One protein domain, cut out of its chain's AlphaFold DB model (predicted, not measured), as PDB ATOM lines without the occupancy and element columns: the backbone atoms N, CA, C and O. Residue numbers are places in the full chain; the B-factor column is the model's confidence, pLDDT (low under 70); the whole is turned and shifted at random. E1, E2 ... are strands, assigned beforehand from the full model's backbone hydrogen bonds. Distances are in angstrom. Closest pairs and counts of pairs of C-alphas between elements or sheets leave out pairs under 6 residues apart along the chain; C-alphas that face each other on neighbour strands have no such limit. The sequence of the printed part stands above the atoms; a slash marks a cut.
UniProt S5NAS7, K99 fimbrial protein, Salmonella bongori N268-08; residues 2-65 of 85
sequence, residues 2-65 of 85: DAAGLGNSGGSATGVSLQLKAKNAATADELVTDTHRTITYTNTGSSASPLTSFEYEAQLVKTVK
ATOM      1  N   ASP A   2      40.084  46.777  37.023       39.34
ATOM      2  CA  ASP A   2      39.780  46.137  35.743       39.34
ATOM      3  C   ASP A   2      41.069  46.113  34.924       39.34
ATOM      4  O   ASP A   2      41.676  47.157  34.675       39.34
ATOM      5  N   ALA A   3      41.573  44.918  34.627       50.91
ATOM      6  CA  ALA A   3      42.837  44.757  33.932       50.91
ATOM      7  C   ALA A   3      42.679  45.268  32.492       50.91
ATOM      8  O   ALA A   3      41.991  44.672  31.665       50.91
ATOM      9  N   ALA A   4      43.312  46.406  32.203       61.44
ATOM     10  CA  ALA A   4      43.260  47.097  30.917       61.44
ATOM     11  C   ALA A   4      44.074  46.403  29.802       61.44
ATOM     12  O   ALA A   4      44.493  47.051  28.846       61.44
ATOM     13  N   GLY A   5      44.356  45.103  29.913       72.62
ATOM     14  CA  GLY A   5      45.134  44.404  28.900       72.62
ATOM     15  C   GLY A   5      45.589  43.003  29.284       72.62
ATOM     16  O   GLY A   5      45.404  42.541  30.408       72.62
ATOM     17  N   LEU A   6      46.238  42.347  28.328       84.88
ATOM     18  CA  LEU A   6      46.810  41.014  28.459       84.88
ATOM     19  C   LEU A   6      48.028  41.054  29.390       84.88
ATOM     20  O   LEU A   6      48.986  41.800  29.164       84.88
ATOM     21  N   GLY A   7      47.990  40.253  30.453       86.00
ATOM     22  CA  GLY A   7      49.085  40.143  31.415       86.00
ATOM     23  C   GLY A   7      50.340  39.484  30.832       86.00
ATOM     24  O   GLY A   7      50.282  38.771  29.828       86.00
ATOM     25  N   ASN A   8      51.484  39.707  31.485       85.50
ATOM     26  CA  ASN A   8      52.723  38.987  31.185       85.50
ATOM     27  C   ASN A   8      52.569  37.517  31.604       85.50
ATOM     28  O   ASN A   8      52.385  37.247  32.790       85.50
ATOM     29  N   SER A   9      52.633  36.582  30.657       82.56
ATOM     30  CA  SER A   9      52.475  35.143  30.914       82.56
ATOM     31  C   SER A   9      53.761  34.339  30.711       82.56
ATOM     32  O   SER A   9      53.816  33.182  31.117       82.56
ATOM     33  N   GLY A  10      54.799  34.934  30.111       79.44
ATOM     34  CA  GLY A  10      56.032  34.225  29.748       79.44
ATOM     35  C   GLY A  10      57.337  34.961  30.057       79.44
ATOM     36  O   GLY A  10      58.385  34.548  29.568       79.44
ATOM     37  N   GLY A  11      57.306  36.053  30.823       87.31
ATOM     38  CA  GLY A  11      58.493  36.858  31.114       87.31
ATOM     39  C   GLY A  11      58.622  37.308  32.570       87.31
ATOM     40  O   GLY A  11      57.781  37.001  33.410       87.31
ATOM     41  N   SER A  12      59.698  38.042  32.872       91.50
ATOM     42  CA  SER A  12      60.036  38.508  34.229       91.50
ATOM     43  C   SER A  12      59.643  39.957  34.534       91.50
ATOM     44  O   SER A  12      59.724  40.370  35.690       91.50
ATOM     45  N   ALA A  13      59.212  40.737  33.537       91.75
ATOM     46  CA  ALA A  13      58.742  42.104  33.753       91.75
ATOM     47  C   ALA A  13      57.453  42.126  34.588       91.75
ATOM     48  O   ALA A  13      56.508  41.381  34.317       91.75
ATOM     49  N   THR A  14      57.380  43.035  35.559       90.19
ATOM     50  CA  THR A  14      56.197  43.227  36.412       90.19
ATOM     51  C   THR A  14      55.708  44.671  36.387       90.19
ATOM     52  O   THR A  14      56.466  45.614  36.158       90.19
ATOM     53  N   GLY A  15      54.409  44.850  36.639       89.44
ATOM     54  CA  GLY A  15      53.763  46.165  36.665       89.44
ATOM     55  C   GLY A  15      53.425  46.746  35.290       89.44
ATOM     56  O   GLY A  15      53.226  47.957  35.175       89.44
ATOM     57  N   VAL A  16      53.338  45.885  34.273       89.38
ATOM     58  CA  VAL A  16      52.904  46.217  32.911       89.38
ATOM     59  C   VAL A  16      51.897  45.196  32.376       89.38
ATOM     60  O   VAL A  16      51.891  44.042  32.808       89.38
ATOM     61  N   SER A  17      51.069  45.613  31.421       90.69
ATOM     62  CA  SER A  17      50.198  44.755  30.603       90.69
ATOM     63  C   SER A  17      50.207  45.223  29.149       90.69
ATOM     64  O   SER A  17      50.525  46.378  28.873       90.69
ATOM     65  N   LEU A  18      49.837  44.346  28.216       90.50
ATOM     66  CA  LEU A  18      49.637  44.709  26.815       90.50
ATOM     67  C   LEU A  18      48.181  45.120  26.590       90.50
ATOM     68  O   LEU A  18      47.281  44.287  26.641       90.50
ATOM     69  N   GLN A  19      47.949  46.395  26.320       91.31
ATOM     70  CA  GLN A  19      46.661  46.897  25.866       91.31
ATOM     71  C   GLN A  19      46.535  46.677  24.354       91.31
ATOM     72  O   GLN A  19      47.460  46.987  23.604       91.31
ATOM     73  N   LEU A  20      45.386  46.165  23.913       91.75
ATOM     74  CA  LEU A  20      45.043  46.012  22.499       91.75
ATOM     75  C   LEU A  20      43.875  46.933  22.157       91.75
ATOM     76  O   LEU A  20      42.889  46.991  22.891       91.75
ATOM     77  N   LYS A  21      43.989  47.644  21.039       92.00
ATOM     78  CA  LYS A  21      43.004  48.617  20.566       92.00
ATOM     79  C   LYS A  21      42.623  48.308  19.127       92.00
ATOM     80  O   LYS A  21      43.499  48.309  18.267       92.00
ATOM     81  N   ALA A  22      41.345  48.068  18.865       93.06
ATOM     82  CA  ALA A  22      40.816  47.884  17.525       93.06
ATOM     83  C   ALA A  22      40.648  49.246  16.835       93.06
ATOM     84  O   ALA A  22      39.892  50.103  17.288       93.06
ATOM     85  N   LYS A  23      41.373  49.459  15.737       93.06
ATOM     86  CA  LYS A  23      41.452  50.750  15.037       93.06
ATOM     87  C   LYS A  23      40.309  50.964  14.050       93.06
ATOM     88  O   LYS A  23      39.887  52.096  13.845       93.06
ATOM     89  N   ASN A  24      39.803  49.878  13.473       90.88
ATOM     90  CA  ASN A  24      38.751  49.886  12.458       90.88
ATOM     91  C   ASN A  24      37.485  49.130  12.901       90.88
ATOM     92  O   ASN A  24      36.735  48.623  12.066       90.88
ATOM     93  N   ALA A  25      37.259  49.032  14.213       91.81
ATOM     94  CA  ALA A  25      36.013  48.515  14.768       91.81
ATOM     95  C   ALA A  25      34.833  49.465  14.497       91.81
ATOM     96  O   ALA A  25      35.005  50.619  14.102       91.81
ATOM     97  N   ALA A  26      33.615  48.963  14.714       90.56
ATOM     98  CA  ALA A  26      32.385  49.745  14.620       90.56
ATOM     99  C   ALA A  26      32.419  50.957  15.561       90.56
ATOM    100  O   ALA A  26      31.984  52.047  15.192       90.56
ATOM    101  N   THR A  27      32.978  50.757  16.755       90.69
ATOM    102  CA  THR A  27      33.370  51.833  17.659       90.69
ATOM    103  C   THR A  27      34.840  52.150  17.415       90.69
ATOM    104  O   THR A  27      35.689  51.264  17.483       90.69
ATOM    105  N   ALA A  28      35.166  53.410  17.128       86.25
ATOM    106  CA  ALA A  28      36.554  53.802  16.908       86.25
ATOM    107  C   ALA A  28      37.401  53.591  18.174       86.25
ATOM    108  O   ALA A  28      36.960  53.907  19.281       86.25
ATOM    109  N   ASP A  29      38.631  53.102  17.987       87.94
ATOM    110  CA  ASP A  29      39.633  52.926  19.046       87.94
ATOM    111  C   ASP A  29      39.165  52.060  20.232       87.94
ATOM    112  O   ASP A  29      39.560  52.269  21.383       87.94
ATOM    113  N   GLU A  30      38.331  51.060  19.949       92.06
ATOM    114  CA  GLU A  30      37.737  50.184  20.955       92.06
ATOM    115  C   GLU A  30      38.798  49.293  21.623       92.06
ATOM    116  O   GLU A  30      39.587  48.619  20.956       92.06
ATOM    117  N   LEU A  31      38.842  49.294  22.958       90.69
ATOM    118  CA  LEU A  31      39.826  48.529  23.725       90.69
ATOM    119  C   LEU A  31      39.359  47.097  23.968       90.69
ATOM    120  O   LEU A  31      38.234  46.871  24.407       90.69
ATOM    121  N   VAL A  32      40.268  46.144  23.783       88.12
ATOM    122  CA  VAL A  32      40.073  44.767  24.238       88.12
ATOM    123  C   VAL A  32      40.458  44.697  25.712       88.12
ATOM    124  O   VAL A  32      41.605  44.964  26.078       88.12
ATOM    125  N   THR A  33      39.506  44.325  26.563       82.31
ATOM    126  CA  THR A  33      39.719  44.163  28.007       82.31
ATOM    127  C   THR A  33      39.258  42.785  28.462       82.31
ATOM    128  O   THR A  33      38.625  42.037  27.716       82.31
ATOM    129  N   ASP A  34      39.539  42.431  29.716       72.94
ATOM    130  CA  ASP A  34      39.051  41.168  30.270       72.94
ATOM    131  C   ASP A  34      37.524  41.069  30.317       72.94
ATOM    132  O   ASP A  34      36.979  39.975  30.171       72.94
ATOM    133  N   THR A  35      36.841  42.201  30.479       80.12
ATOM    134  CA  THR A  35      35.377  42.294  30.514       80.12
ATOM    135  C   THR A  35      34.769  42.600  29.146       80.12
ATOM    136  O   THR A  35      33.566  42.432  28.968       80.12
ATOM    137  N   HIS A  36      35.592  42.997  28.172       84.50
ATOM    138  CA  HIS A  36      35.174  43.379  26.829       84.50
ATOM    139  C   HIS A  36      36.044  42.699  25.768       84.50
ATOM    140  O   HIS A  36      37.032  43.246  25.276       84.50
ATOM    141  N   ARG A  37      35.681  41.451  25.451       84.44
ATOM    142  CA  ARG A  37      36.434  40.568  24.540       84.44
ATOM    143  C   ARG A  37      35.813  40.438  23.150       84.44
ATOM    144  O   ARG A  37      36.416  39.831  22.270       84.44
ATOM    145  N   THR A  38      34.621  40.993  22.956       90.12
ATOM    146  CA  THR A  38      33.896  40.938  21.686       90.12
ATOM    147  C   THR A  38      33.939  42.309  21.038       90.12
ATOM    148  O   THR A  38      33.330  43.246  21.543       90.12
ATOM    149  N   ILE A  39      34.631  42.406  19.907       91.62
ATOM    150  CA  ILE A  39      34.711  43.628  19.108       91.62
ATOM    151  C   ILE A  39      33.789  43.482  17.904       91.62
ATOM    152  O   ILE A  39      33.845  42.482  17.186       91.62
ATOM    153  N   THR A  40      32.927  44.474  17.697       91.69
ATOM    154  CA  THR A  40      32.012  44.490  16.553       91.69
ATOM    155  C   THR A  40      32.646  45.262  15.407       91.69
ATOM    156  O   THR A  40      33.208  46.332  15.614       91.69
ATOM    157  N   TYR A  41      32.513  44.747  14.189       89.25
ATOM    158  CA  TYR A  41      32.985  45.402  12.972       89.25
ATOM    159  C   TYR A  41      31.805  45.712  12.053       89.25
ATOM    160  O   TYR A  41      30.844  44.945  11.984       89.25
ATOM    161  N   THR A  42      31.858  46.850  11.361       83.12
ATOM    162  CA  THR A  42      30.870  47.213  10.336       83.12
ATOM    163  C   THR A  42      31.274  46.661   8.971       83.12
ATOM    164  O   THR A  42      32.377  46.153   8.779       83.12
ATOM    165  N   ASN A  43      30.354  46.741   8.006       73.38
ATOM    166  CA  ASN A  43      30.562  46.313   6.619       73.38
ATOM    167  C   ASN A  43      30.926  44.827   6.428       73.38
ATOM    168  O   ASN A  43      31.392  44.424   5.359       73.38
ATOM    169  N   THR A  44      30.648  43.987   7.426       67.06
ATOM    170  CA  THR A  44      30.736  42.527   7.339       67.06
ATOM    171  C   THR A  44      29.632  42.011   6.404       67.06
ATOM    172  O   THR A  44      28.524  41.719   6.848       67.06
ATOM    173  N   GLY A  45      29.898  41.991   5.094       63.44
ATOM    174  CA  GLY A  45      28.960  41.518   4.064       63.44
ATOM    175  C   GLY A  45      28.535  42.556   3.017       63.44
ATOM    176  O   GLY A  45      27.759  42.226   2.125       63.44
ATOM    177  N   SER A  46      29.043  43.793   3.075       70.06
ATOM    178  CA  SER A  46      28.817  44.773   2.002       70.06
ATOM    179  C   SER A  46      29.798  44.540   0.854       70.06
ATOM    180  O   SER A  46      31.000  44.723   1.027       70.06
ATOM    181  N   SER A  47      29.304  44.188  -0.337       71.19
ATOM    182  CA  SER A  47      30.156  44.045  -1.531       71.19
ATOM    183  C   SER A  47      30.753  45.372  -2.014       71.19
ATOM    184  O   SER A  47      31.747  45.358  -2.730       71.19
ATOM    185  N   ALA A  48      30.160  46.510  -1.639       78.00
ATOM    186  CA  ALA A  48      30.630  47.833  -2.051       78.00
ATOM    187  C   ALA A  48      31.839  48.320  -1.233       78.00
ATOM    188  O   ALA A  48      32.693  49.016  -1.774       78.00
ATOM    189  N   SER A  49      31.922  47.926   0.042       77.56
ATOM    190  CA  SER A  49      33.014  48.295   0.955       77.56
ATOM    191  C   SER A  49      33.329  47.140   1.911       77.56
ATOM    192  O   SER A  49      33.038  47.250   3.102       77.56
ATOM    193  N   PRO A  50      33.860  46.007   1.424       78.94
ATOM    194  CA  PRO A  50      34.098  44.842   2.266       78.94
ATOM    195  C   PRO A  50      35.163  45.130   3.329       78.94
ATOM    196  O   PRO A  50      36.153  45.813   3.066       78.94
ATOM    197  N   LEU A  51      34.988  44.561   4.523       84.56
ATOM    198  CA  LEU A  51      36.043  44.529   5.534       84.56
ATOM    199  C   LEU A  51      37.151  43.562   5.085       84.56
ATOM    200  O   LEU A  51      36.908  42.364   4.951       84.56
ATOM    201  N   THR A  52      38.357  44.076   4.847       85.25
ATOM    202  CA  THR A  52      39.494  43.293   4.326       85.25
ATOM    203  C   THR A  52      40.550  42.965   5.381       85.25
ATOM    204  O   THR A  52      41.306  42.010   5.213       85.25
ATOM    205  N   SER A  53      40.602  43.731   6.470       88.81
ATOM    206  CA  SER A  53      41.563  43.576   7.562       88.81
ATOM    207  C   SER A  53      40.913  43.883   8.911       88.81
ATOM    208  O   SER A  53      39.983  44.684   9.008       88.81
ATOM    209  N   PHE A  54      41.441  43.269   9.971       90.44
ATOM    210  CA  PHE A  54      41.191  43.688  11.348       90.44
ATOM    211  C   PHE A  54      42.447  44.392  11.852       90.44
ATOM    212  O   PHE A  54      43.507  43.771  11.960       90.44
ATOM    213  N   GLU A  55      42.351  45.689  12.116       91.88
ATOM    214  CA  GLU A  55      43.498  46.504  12.499       91.88
ATOM    215  C   GLU A  55      43.542  46.680  14.010       91.88
ATOM    216  O   GLU A  55      42.585  47.163  14.622       91.88
ATOM    217  N   TYR A  56      44.676  46.313  14.604       92.25
ATOM    218  CA  TYR A  56      44.911  46.456  16.032       92.25
ATOM    219  C   TYR A  56      46.218  47.192  16.311       92.25
ATOM    220  O   TYR A  56      47.251  46.925  15.701       92.25
ATOM    221  N   GLU A  57      46.172  48.082  17.294       93.75
ATOM    222  CA  GLU A  57      47.334  48.723  17.895       93.75
ATOM    223  C   GLU A  57      47.603  48.069  19.252       93.75
ATOM    224  O   GLU A  57      46.698  47.934  20.081       93.75
ATOM    225  N   ALA A  58      48.848  47.651  19.470       91.56
ATOM    226  CA  ALA A  58      49.290  47.036  20.713       91.56
ATOM    227  C   ALA A  58      50.211  47.999  21.470       91.56
ATOM    228  O   ALA A  58      51.195  48.492  20.916       91.56
ATOM    229  N   GLN A  59      49.909  48.253  22.742       91.88
ATOM    230  CA  GLN A  59      50.672  49.169  23.584       91.88
ATOM    231  C   GLN A  59      50.982  48.528  24.933       91.88
ATOM    232  O   GLN A  59      50.089  48.040  25.622       91.88
ATOM    233  N   LEU A  60      52.248  48.564  25.346       90.12
ATOM    234  CA  LEU A  60      52.619  48.190  26.706       90.12
ATOM    235  C   LEU A  60      52.252  49.337  27.657       90.12
ATOM    236  O   LEU A  60      52.746  50.455  27.505       90.12
ATOM    237  N   VAL A  61      51.389  49.066  28.632       89.81
ATOM    238  CA  VAL A  61      50.880  50.060  29.584       89.81
ATOM    239  C   VAL A  61      51.276  49.706  31.010       89.81
ATOM    240  O   VAL A  61      51.375  48.537  31.380       89.81
ATOM    241  N   LYS A  62      51.509  50.730  31.833       89.19
ATOM    242  CA  LYS A  62      51.818  50.575  33.259       89.19
ATOM    243  C   LYS A  62      50.547  50.213  34.032       89.19
ATOM    244  O   LYS A  62      49.567  50.946  33.968       89.19
ATOM    245  N   THR A  63      50.586  49.140  34.821       87.38
ATOM    246  CA  THR A  63      49.431  48.661  35.612       87.38
ATOM    247  C   THR A  63      49.510  49.010  37.096       87.38
ATOM    248  O   THR A  63      48.504  48.984  37.800       87.38
ATOM    249  N   VAL A  64      50.695  49.365  37.600       84.19
ATOM    250  CA  VAL A  64      50.876  49.724  39.013       84.19
ATOM    251  C   VAL A  64      50.505  51.187  39.266       84.19
ATOM    252  O   VAL A  64      51.144  52.104  38.746       84.19
ATOM    253  N   LYS A  65      49.480  51.411  40.103       79.50
ATOM    254  CA  LYS A  65      49.017  52.753  40.509       79.50
ATOM    255  C   LYS A  65      50.088  53.522  41.293       79.50
ATOM    256  O   LYS A  65      50.287  54.712  41.073       79.50
TER     257      LYS A  65
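Overview. This is residues 2 to 65 of the 85 residues of the protein "K99 fimbrial protein" of Salmonella bongori N268-08 (UniProt S5NAS7). With little regular structure, the domain is a long, narrow rod: a ribbon of two long antiparallel strands, E1 and E3, with short E2 beside E1 and loops at both ends, around Ser 12 and Ala 48. The printed part has 64 residues, no named helix and three strands, E1, E2, E3 along the chain; the sheet's order is E2, E1, E3, all antiparallel. The class is all strand, with only 17 residues in named elements. It is loose, radius of gyration of the C-alphas 14.5 A, spanning 47 by 20 by 15 A.

Arrangement. Residues 6 to 7 pair antiparallel with residues 17 to 18 of E1, residues 16 to 22. E2, residues 30 to 32, forms a hairpin with E1; N 22 and O 30 are 2.8 A apart, within hydrogen-bond range. E3, residues 56 to 62, is antiparallel to E1 at 154 degrees, with N 19 and O 59 at 2.8 A. E2 and E3 are apart.

Along the chain. E1 runs 19.6 A from C-alpha 16 at (52.904, 46.217, 32.911), E2 6.8 A, and E3 19.0 A to C-alpha 62 at (51.818, 50.575, 33.259).

Size, cuts and confidence. The farthest C-alphas, Ser 12 and Ala 48, are 47.6 A apart. The printed part has no cut. The link E2 to E3 is long, 23 residues. Residues 2 to 4 and 44 to 45 have pLDDT under 70.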